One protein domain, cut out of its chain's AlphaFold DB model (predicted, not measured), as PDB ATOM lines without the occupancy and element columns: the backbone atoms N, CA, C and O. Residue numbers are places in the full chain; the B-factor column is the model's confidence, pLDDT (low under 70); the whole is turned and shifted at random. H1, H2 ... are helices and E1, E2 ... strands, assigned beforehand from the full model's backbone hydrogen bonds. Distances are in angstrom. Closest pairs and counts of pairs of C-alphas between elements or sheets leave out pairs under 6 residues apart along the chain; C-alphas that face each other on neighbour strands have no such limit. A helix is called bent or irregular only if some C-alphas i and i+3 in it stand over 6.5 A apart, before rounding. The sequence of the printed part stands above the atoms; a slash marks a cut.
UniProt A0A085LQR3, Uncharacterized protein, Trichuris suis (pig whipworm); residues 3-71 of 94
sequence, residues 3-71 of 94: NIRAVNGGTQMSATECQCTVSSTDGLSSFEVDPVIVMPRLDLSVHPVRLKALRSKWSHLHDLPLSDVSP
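Overview. This is residues 3 to 71 of the 94 residues of an uncharacterized protein of Trichuris suis (pig whipworm) (UniProt A0A085LQR3). The printed part makes an open, flat hook: a long, narrow, bent ribbon of strands E1, E2 and E3 lies at one end, residues 39 to 50 lead away from it, and the small helix H1 lies far off at the other end. After H1, residues 58 to 71 fold back towards that link, the middle of the hook stays empty, and the turns at residues 6 to 11 and 24 to 29 stick out from the ribbon. The printed part has 69 residues, with three named strands and then one named helix, in the order E1, E2, E3, H1; the sheet has the order E1 - E2 - E3, antiparallel throughout. The class is mixed, helices and strands, with 31 residues, under half, in named elements. The whole is extended, with a radius of gyration of the C-alphas of 17.1 A and spans of 42 by 39 by 19 A.

Arrangement. E1, residues 3 to 5, and E2, residues 12 to 23, are a hairpin of antiparallel neighbours; the C-alphas of Arg 5 and Gln 12 face each other at 4.4 A. N 13 and O 4 are within hydrogen-bond range at 2.8 A. E2 and E3, residues 30 to 38, form the next hairpin, antiparallel, with 175 degrees between their directions. The C-alphas of Ser 23 and Ser 30 face each other at 4.1 A; N 38 and O 16 are 2.8 A apart and N 31 and O 22 3.0 A, both within hydrogen-bond range. The three strands are a meander, each the antiparallel neighbour of the one before. The pairing is staggered: E2 pairs with E1 over residues 12 to 14 and with E3 over residues 16 to 23. E2 bends by 63 degrees at residue 19 and E3 by 72 degrees at residue 35, and the sheet is strongly twisted. E1 and E3 are its edge strands and are apart. H1, residues 51 to 57, is not on the sheet, with 0 pairs of C-alphas within 10 A; in it 2 of 3 O i to N i+4 pairs are within hydrogen-bond range.

Along the chain. E1 begins at C-alpha 3, (-6.393, 6.227, 65.702), and is 6.8 A long. E2 measures 31.5 A from first to last C-alpha and E3 19.8 A, ending at C-alpha 38, (-13.911, 14.796, 66.510). H1 is 9.8 A long and ends at C-alpha 57, (-28.941, 10.831, 95.008).

Size, cuts and confidence. The C-alphas of Gly 10 and Leu 28, the two farthest apart, are 43.3 A from each other. The printed part has no cut. The link from E3 to H1, 12 residues, is long. The mean pLDDT of the printed part is 77.3, and residues 42 to 49 and 69 to 71 are under 70.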
ATOM      1  N   ASN A   3      -5.831   7.547  65.484       82.81
ATOM      2  CA  ASN A   3      -6.393   6.227  65.702       82.81
ATOM      3  C   ASN A   3      -6.548   6.004  67.209       82.81
ATOM      4  O   ASN A   3      -5.558   5.828  67.919       82.81
ATOM      5  N   ILE A   4      -7.785   6.084  67.691       81.44
ATOM      6  CA  ILE A   4      -8.115   6.090  69.116       81.44
ATOM      7  C   ILE A   4      -8.628   4.717  69.508       81.44
ATOM      8  O   ILE A   4      -9.453   4.124  68.814       81.44
ATOM      9  N   ARG A   5      -8.148   4.214  70.642       78.62
ATOM     10  CA  ARG A   5      -8.563   2.933  71.206       78.62
ATOM     11  C   ARG A   5      -9.194   3.158  72.573       78.62
ATOM     12  O   ARG A   5      -8.652   3.904  73.384       78.62
ATOM     13  N   ALA A   6     -10.314   2.492  72.830       72.75
ATOM     14  CA  ALA A   6     -10.900   2.451  74.162       72.75
ATOM     15  C   ALA A   6      -9.918   1.823  75.165       72.75
ATOM     16  O   ALA A   6      -9.142   0.934  74.818       72.75
ATOM     17  N   VAL A   7      -9.963   2.255  76.427       71.19
ATOM     18  CA  VAL A   7      -9.032   1.790  77.477       71.19
ATOM     19  C   VAL A   7      -9.116   0.274  77.691       71.19
ATOM     20  O   VAL A   7      -8.106  -0.375  77.943       71.19
ATOM     21  N   ASN A   8     -10.306  -0.310  77.523       72.50
ATOM     22  CA  ASN A   8     -10.520  -1.758  77.589       72.50
ATOM     23  C   ASN A   8     -10.008  -2.522  76.347       72.50
ATOM     24  O   ASN A   8     -10.111  -3.743  76.297       72.50
ATOM     25  N   GLY A   9      -9.505  -1.819  75.329       70.25
ATOM     26  CA  GLY A   9      -8.984  -2.377  74.083       70.25
ATOM     27  C   GLY A   9     -10.030  -2.928  73.111       70.25
ATOM     28  O   GLY A   9      -9.654  -3.317  72.008       70.25
ATOM     29  N   GLY A  10     -11.313  -2.954  73.486       72.94
ATOM     30  CA  GLY A  10     -12.372  -3.622  72.722       72.94
ATOM     31  C   GLY A  10     -12.854  -2.855  71.490       72.94
ATOM     32  O   GLY A  10     -13.416  -3.455  70.578       72.94
ATOM     33  N   THR A  11     -12.617  -1.545  71.437       74.12
ATOM     34  CA  THR A  11     -13.043  -0.676  70.334       74.12
ATOM     35  C   THR A  11     -11.913   0.230  69.871       74.12
ATOM     36  O   THR A  11     -11.133   0.757  70.668       74.12
ATOM     37  N   GLN A  12     -11.837   0.415  68.555       79.62
ATOM     38  CA  GLN A  12     -10.871   1.271  67.884       79.62
ATOM     39  C   GLN A  12     -11.595   2.115  66.835       79.62
ATOM     40  O   GLN A  12     -12.454   1.605  66.119       79.62
ATOM     41  N   MET A  13     -11.271   3.404  66.759       81.69
ATOM     42  CA  MET A  13     -11.960   4.352  65.891       81.69
ATOM     43  C   MET A  13     -11.010   5.416  65.344       81.69
ATOM     44  O   MET A  13     -10.149   5.938  66.055       81.69
ATOM     45  N   SER A  14     -11.212   5.765  64.075       83.62
ATOM     46  CA  SER A  14     -10.562   6.913  63.449       83.62
ATOM     47  C   SER A  14     -11.206   8.212  63.922       83.62
ATOM     48  O   SER A  14     -12.428   8.348  63.909       83.62
ATOM     49  N   ALA A  15     -10.374   9.173  64.297       84.69
ATOM     50  CA  ALA A  15     -10.788  10.504  64.706       84.69
ATOM     51  C   ALA A  15     -10.027  11.571  63.916       84.69
ATOM     52  O   ALA A  15      -8.922  11.341  63.406       84.69
ATOM     53  N   THR A  16     -10.607  12.759  63.838       87.06
ATOM     54  CA  THR A  16     -10.009  13.899  63.141       87.06
ATOM     55  C   THR A  16      -9.875  15.048  64.117       87.06
ATOM     56  O   THR A  16     -10.743  15.253  64.952       87.06
ATOM     57  N   GLU A  17      -8.777  15.780  64.029       87.44
ATOM     58  CA  GLU A  17      -8.619  17.016  64.783       87.44
ATOM     59  C   GLU A  17      -9.219  18.168  63.993       87.44
ATOM     60  O   GLU A  17      -9.072  18.240  62.771       87.44
ATOM     61  N   CYS A  18      -9.936  19.028  64.698       84.56
ATOM     62  CA  CYS A  18     -10.655  20.151  64.134       84.56
ATOM     63  C   CYS A  18     -10.410  21.383  65.000       84.56
ATOM     64  O   CYS A  18     -10.367  21.290  66.227       84.56
ATOM     65  N   GLN A  19     -10.279  22.539  64.360       87.44
ATOM     66  CA  GLN A  19     -10.384  23.821  65.043       87.44
ATOM     67  C   GLN A  19     -11.843  24.268  65.007       87.44
ATOM     68  O   GLN A  19     -12.476  24.230  63.950       87.44
ATOM     69  N   CYS A  20     -12.381  24.682  66.151       84.00
ATOM     70  CA  CYS A  20     -13.737  25.199  66.229       84.00
ATOM     71  C   CYS A  20     -13.818  26.451  67.103       84.00
ATOM     72  O   CYS A  20     -13.034  26.659  68.030       84.00
ATOM     73  N   THR A  21     -14.807  27.277  66.793       88.44
ATOM     74  CA  THR A  21     -15.174  28.446  67.585       88.44
ATOM     75  C   THR A  21     -16.498  28.152  68.266       88.44
ATOM     76  O   THR A  21     -17.449  27.712  67.618       88.44
ATOM     77  N   VAL A  22     -16.563  28.403  69.570       85.56
ATOM     78  CA  VAL A  22     -17.808  28.339  70.334       85.56
ATOM     79  C   VAL A  22     -18.300  29.760  70.542       85.56
ATOM     80  O   VAL A  22     -17.545  30.619  70.994       85.56
ATOM     81  N   SER A  23     -19.570  29.991  70.224       90.31
ATOM     82  CA  SER A  23     -20.223  31.290  70.369       90.31
ATOM     83  C   SER A  23     -21.477  31.152  71.218       90.31
ATOM     84  O   SER A  23     -22.189  30.149  71.131       90.31
ATOM     85  N   SER A  24     -21.768  32.167  72.024       84.19
ATOM     86  CA  SER A  24     -23.050  32.272  72.709       84.19
ATOM     87  C   SER A  24     -24.183  32.451  71.698       84.19
ATOM     88  O   SER A  24     -24.005  33.022  70.621       84.19
ATOM     89  N   THR A  25     -25.379  31.975  72.045       87.00
ATOM     90  CA  THR A  25     -26.563  32.059  71.169       87.00
ATOM     91  C   THR A  25     -27.034  33.494  70.933       87.00
ATOM     92  O   THR A  25     -27.727  33.758  69.957       87.00
ATOM     93  N   ASP A  26     -26.664  34.418  71.819       89.31
ATOM     94  CA  ASP A  26     -26.892  35.860  71.674       89.31
ATOM     95  C   ASP A  26     -25.787  36.572  70.864       89.31
ATOM     96  O   ASP A  26     -25.904  37.762  70.582       89.31
ATOM     97  N   GLY A  27     -24.721  35.858  70.483       88.12
ATOM     98  CA  GLY A  27     -23.594  36.371  69.701       88.12
ATOM     99  C   GLY A  27     -22.663  37.332  70.444       88.12
ATOM    100  O   GLY A  27     -21.728  37.852  69.837       88.12
ATOM    101  N   LEU A  28     -22.887  37.586  71.734       89.38
ATOM    102  CA  LEU A  28     -22.117  38.567  72.505       89.38
ATOM    103  C   LEU A  28     -20.737  38.063  72.930       89.38
ATOM    104  O   LEU A  28     -19.877  38.856  73.308       89.38
ATOM    105  N   SER A  29     -20.519  36.752  72.884       84.50
ATOM    106  CA  SER A  29     -19.257  36.138  73.267       84.50
ATOM    107  C   SER A  29     -18.909  34.993  72.330       84.50
ATOM    108  O   SER A  29     -19.762  34.181  71.972       84.50
ATOM    109  N   SER A  30     -17.641  34.919  71.939       92.25
ATOM    110  CA  SER A  30     -17.089  33.739  71.290       92.25
ATOM    111  C   SER A  30     -15.638  33.541  71.687       92.25
ATOM    112  O   SER A  30     -14.956  34.477  72.113       92.25
ATOM    113  N   PHE A  31     -15.177  32.305  71.577       86.69
ATOM    114  CA  PHE A  31     -13.780  31.961  71.767       86.69
ATOM    115  C   PHE A  31     -13.404  30.782  70.877       86.69
ATOM    116  O   PHE A  31     -14.231  29.922  70.557       86.69
ATOM    117  N   GLU A  32     -12.142  30.755  70.462       86.06
ATOM    118  CA  GLU A  32     -11.567  29.584  69.816       86.06
ATOM    119  C   GLU A  32     -11.267  28.526  70.868       86.06
ATOM    120  O   GLU A  32     -10.699  28.814  71.924       86.06
ATOM    121  N   VAL A  33     -11.681  27.298  70.582       82.38
ATOM    122  CA  VAL A  33     -11.329  26.143  71.399       82.38
ATOM    123  C   VAL A  33      -9.994  25.613  70.892       82.38
ATOM    124  O   VAL A  33      -9.769  25.553  69.678       82.38
ATOM    125  N   ASP A  34      -9.129  25.192  71.817       79.94
ATOM    126  CA  ASP A  34      -7.958  24.389  71.467       79.94
ATOM    127  C   ASP A  34      -8.376  23.218  70.560       79.94
ATOM    128  O   ASP A  34      -9.503  22.727  70.687       79.94
ATOM    129  N   PRO A  35      -7.503  22.752  69.647       81.25
ATOM    130  CA  PRO A  35      -7.855  21.715  68.687       81.25
ATOM    131  C   PRO A  35      -8.586  20.533  69.337       81.25
ATOM    132  O   PRO A  35      -8.076  19.869  70.243       81.25
ATOM    133  N   VAL A  36      -9.815  20.287  68.879       82.12
ATOM    134  CA  VAL A  36     -10.685  19.242  69.419       82.12
ATOM    135  C   VAL A  36     -10.589  17.984  68.575       82.12
ATOM    136  O   VAL A  36     -10.473  18.026  67.350       82.12
ATOM    137  N   ILE A  37     -10.691  16.837  69.235       82.38
ATOM    138  CA  ILE A  37     -10.771  15.540  68.573       82.38
ATOM    139  C   ILE A  37     -12.238  15.220  68.288       82.38
ATOM    140  O   ILE A  37     -13.035  15.009  69.199       82.38
ATOM    141  N   VAL A  38     -12.582  15.145  67.007       81.50
ATOM    142  CA  VAL A  38     -13.911  14.796  66.510       81.50
ATOM    143  C   VAL A  38     -13.967  13.301  66.217       81.50
ATOM    144  O   VAL A  38     -13.173  12.773  65.429       81.50
ATOM    145  N   MET A  39     -14.933  12.621  66.834       78.06
ATOM    146  CA  MET A  39     -15.227  11.209  66.586       78.06
ATOM    147  C   MET A  39     -16.585  11.085  65.883       78.06
ATOM    148  O   MET A  39     -17.571  11.611  66.392       78.06
ATOM    149  N   PRO A  40     -16.672  10.386  64.736       70.44
ATOM    150  CA  PRO A  40     -17.882  10.372  63.910       70.44
ATOM    151  C   PRO A  40     -19.044   9.575  64.518       70.44
ATOM    152  O   PRO A  40     -20.190   9.768  64.121       70.44
ATOM    153  N   ARG A  41     -18.770   8.644  65.441       70.81
ATOM    154  CA  ARG A  41     -19.808   7.866  66.125       70.81
ATOM    155  C   ARG A  41     -19.303   7.353  67.466       70.81
ATOM    156  O   ARG A  41     -18.540   6.398  67.508       70.81
ATOM    157  N   LEU A  42     -19.766   7.940  68.560       65.19
ATOM    158  CA  LEU A  42     -19.593   7.336  69.877       65.19
ATOM    159  C   LEU A  42     -20.838   6.499  70.176       65.19
ATOM    160  O   LEU A  42     -21.943   7.030  70.188       65.19
ATOM    161  N   ASP A  43     -20.677   5.189  70.357       64.50
ATOM    162  CA  ASP A  43     -21.800   4.336  70.745       64.50
ATOM    163  C   ASP A  43     -22.126   4.565  72.230       64.50
ATOM    164  O   ASP A  43     -21.410   4.110  73.124       64.50
ATOM    165  N   LEU A  44     -23.187   5.333  72.482       61.31
ATOM    166  CA  LEU A  44     -23.669   5.685  73.821       61.31
ATOM    167  C   LEU A  44     -24.650   4.665  74.393       61.31
ATOM    168  O   LEU A  44     -25.126   4.843  75.515       61.31
ATOM    169  N   SER A  45     -24.947   3.596  73.648       56.53
ATOM    170  CA  SER A  45     -25.964   2.596  73.995       56.53
ATOM    171  C   SER A  45     -25.716   1.874  75.318       56.53
ATOM    172  O   SER A  45     -26.586   1.144  75.790       56.53
ATOM    173  N   VAL A  46     -24.556   2.075  75.946       55.03
ATOM    174  CA  VAL A  46     -24.151   1.254  77.076       55.03
ATOM    175  C   VAL A  46     -25.003   1.532  78.319       55.03
ATOM    176  O   VAL A  46     -25.364   0.565  78.974       55.03
ATOM    177  N   HIS A  47     -25.403   2.772  78.647       55.19
ATOM    178  CA  HIS A  47     -26.263   3.019  79.823       55.19
ATOM    179  C   HIS A  47     -27.028   4.355  79.742       55.19
ATOM    180  O   HIS A  47     -26.412   5.404  79.950       55.19
ATOM    181  N   PRO A  48     -28.362   4.374  79.542       59.66
ATOM    182  CA  PRO A  48     -29.129   5.603  79.703       59.66
ATOM    183  C   PRO A  48     -29.057   6.054  81.165       59.66
ATOM    184  O   PRO A  48     -29.528   5.378  82.087       59.66
ATOM    185  N   VAL A  49     -28.439   7.212  81.378       63.72
ATOM    186  CA  VAL A  49     -28.358   7.850  82.686       63.72
ATOM    187  C   VAL A  49     -29.749   8.369  83.046       63.72
ATOM    188  O   VAL A  49     -30.225   9.349  82.482       63.72
ATOM    189  N   ARG A  50     -30.429   7.710  83.992       71.31
ATOM    190  CA  ARG A  50     -31.737   8.164  84.487       71.31
ATOM    191  C   ARG A  50     -31.544   9.385  85.386       71.31
ATOM    192  O   ARG A  50     -31.240   9.232  86.572       71.31
ATOM    193  N   LEU A  51     -31.751  10.585  84.850       72.62
ATOM    194  CA  LEU A  51     -31.550  11.849  85.570       72.62
ATOM    195  C   LEU A  51     -32.421  11.935  86.824       72.62
ATOM    196  O   LEU A  51     -31.962  12.414  87.862       72.62
ATOM    197  N   LYS A  52     -33.635  11.375  86.786       72.38
ATOM    198  CA  LYS A  52     -34.500  11.255  87.974       72.38
ATOM    199  C   LYS A  52     -33.845  10.479  89.123       72.38
ATOM    200  O   LYS A  52     -33.971  10.885  90.274       72.38
ATOM    201  N   ALA A  53     -33.135   9.391  88.820       74.94
ATOM    202  CA  ALA A  53     -32.439   8.585  89.826       74.94
ATOM    203  C   ALA A  53     -31.155   9.262  90.337       74.94
ATOM    204  O   ALA A  53     -30.730   9.017  91.462       74.94
ATOM    205  N   LEU A  54     -30.537  10.127  89.529       75.50
ATOM    206  CA  LEU A  54     -29.406  10.944  89.968       75.50
ATOM    207  C   LEU A  54     -29.833  12.098  90.864       75.50
ATOM    208  O   LEU A  54     -29.186  12.321  91.878       75.50
ATOM    209  N   ARG A  55     -30.936  12.784  90.555       76.75
ATOM    210  CA  ARG A  55     -31.463  13.877  91.390       76.75
ATOM    211  C   ARG A  55     -31.805  13.441  92.808       76.75
ATOM    212  O   ARG A  55     -31.542  14.180  93.748       76.75
ATOM    213  N   SER A  56     -32.353  12.238  92.975       76.62
ATOM    214  CA  SER A  56     -32.629  11.700  94.312       76.62
ATOM    215  C   SER A  56     -31.353  11.387  95.096       76.62
ATOM    216  O   SER A  56     -31.367  11.411  96.324       76.62
ATOM    217  N   LYS A  57     -30.243  11.114  94.401       81.38
ATOM    218  CA  LYS A  57     -28.941  10.831  95.008       81.38
ATOM    219  C   LYS A  57     -28.116  12.100  95.244       81.38
ATOM    220  O   LYS A  57     -27.350  12.150  96.203       81.38
ATOM    221  N   TRP A  58     -28.220  13.094  94.363       82.62
ATOM    222  CA  TRP A  58     -27.383  14.294  94.321       82.62
ATOM    223  C   TRP A  58     -28.250  15.540  94.509       82.62
ATOM    224  O   TRP A  58     -28.754  16.123  93.551       82.62
ATOM    225  N   SER A  59     -28.393  15.964  95.765       78.94
ATOM    226  CA  SER A  59     -29.244  17.093  96.167       78.94
ATOM    227  C   SER A  59     -28.904  18.413  95.470       78.94
ATOM    228  O   SER A  59     -29.798  19.203  95.206       78.94
ATOM    229  N   HIS A  60     -27.643  18.639  95.099       79.38
ATOM    230  CA  HIS A  60     -27.214  19.841  94.377       79.38
ATOM    231  C   HIS A  60     -27.710  19.910  92.918       79.38
ATOM    232  O   HIS A  60     -27.553  20.943  92.274       79.38
ATOM    233  N   LEU A  61     -28.305  18.835  92.381       77.94
ATOM    234  CA  LEU A  61     -28.915  18.813  91.045       77.94
ATOM    235  C   LEU A  61     -30.436  19.059  91.060       77.94
ATOM    236  O   LEU A  61     -31.068  19.026  90.001       77.94
ATOM    237  N   HIS A  62     -31.033  19.251  92.239       76.50
ATOM    238  CA  HIS A  62     -32.476  19.433  92.426       76.50
ATOM    239  C   HIS A  62     -33.022  20.635  91.637       76.50
ATOM    240  O   HIS A  62     -34.001  20.480  90.910       76.50
ATOM    241  N   ASP A  63     -32.355  21.788  91.730       79.75
ATOM    242  CA  ASP A  63     -32.829  23.056  91.152       79.75
ATOM    243  C   ASP A  63     -32.450  23.248  89.678       79.75
ATOM    244  O   ASP A  63     -32.886  24.200  89.033       79.75
ATOM    245  N   LEU A  64     -31.618  22.365  89.120       76.00
ATOM    246  CA  LEU A  64     -31.178  22.497  87.736       76.00
ATOM    247  C   LEU A  64     -32.281  22.018  86.786       76.00
ATOM    248  O   LEU A  64     -32.824  20.934  87.013       76.00
ATOM    249  N   PRO A  65     -32.575  22.724  85.679       77.62
ATOM    250  CA  PRO A  65     -33.633  22.368  84.729       77.62
ATOM    251  C   PRO A  65     -33.217  21.229  83.775       77.62
ATOM    252  O   PRO A  65     -33.322  21.337  82.560       77.62
ATOM    253  N   LEU A  66     -32.715  20.121  84.320       73.06
ATOM    254  CA  LEU A  66     -32.317  18.931  83.565       73.06
ATOM    255  C   LEU A  66     -33.541  18.062  83.210       73.06
ATOM    256  O   LEU A  66     -34.431  17.842  84.038       73.06
ATOM    257  N   SER A  67     -33.577  17.515  82.002       72.31
ATOM    258  CA  SER A  67     -34.612  16.587  81.527       72.31
ATOM    259  C   SER A  67     -33.976  15.263  81.127       72.31
ATOM    260  O   SER A  67     -32.844  15.264  80.657       72.31
ATOM    261  N   ASP A  68     -34.679  14.139  81.315       72.19
ATOM    262  CA  ASP A  68     -34.236  12.864  80.733       72.19
ATOM    263  C   ASP A  68     -34.096  13.047  79.205       72.19
ATOM    264  O   ASP A  68     -34.973  13.643  78.581       72.19
ATOM    265  N   VAL A  69     -32.987  12.574  78.629       68.88
ATOM    266  CA  VAL A  69     -32.638  12.731  77.205       68.88
ATOM    267  C   VAL A  69     -32.592  11.340  76.569       68.88
ATOM    268  O   VAL A  69     -31.975  10.430  77.135       68.88
ATOM    269  N   SER A  70     -33.257  11.144  75.429       69.25
ATOM    270  CA  SER A  70     -33.115   9.927  74.621       69.25
ATOM    271  C   SER A  70     -31.766   9.942  73.895       69.25
ATOM    272  O   SER A  70     -31.304  11.018  73.522       69.25
ATOM    273  N   PRO A  71     -31.122   8.793  73.619       65.81
ATOM    274  CA  PRO A  71     -29.952   8.762  72.738       65.81
ATOM    275  C   PRO A  71     -30.190   9.458  71.389       65.81
ATOM    276  O   PRO A  71     -29.275  10.086  70.867       65.81
TER     277      PRO A  71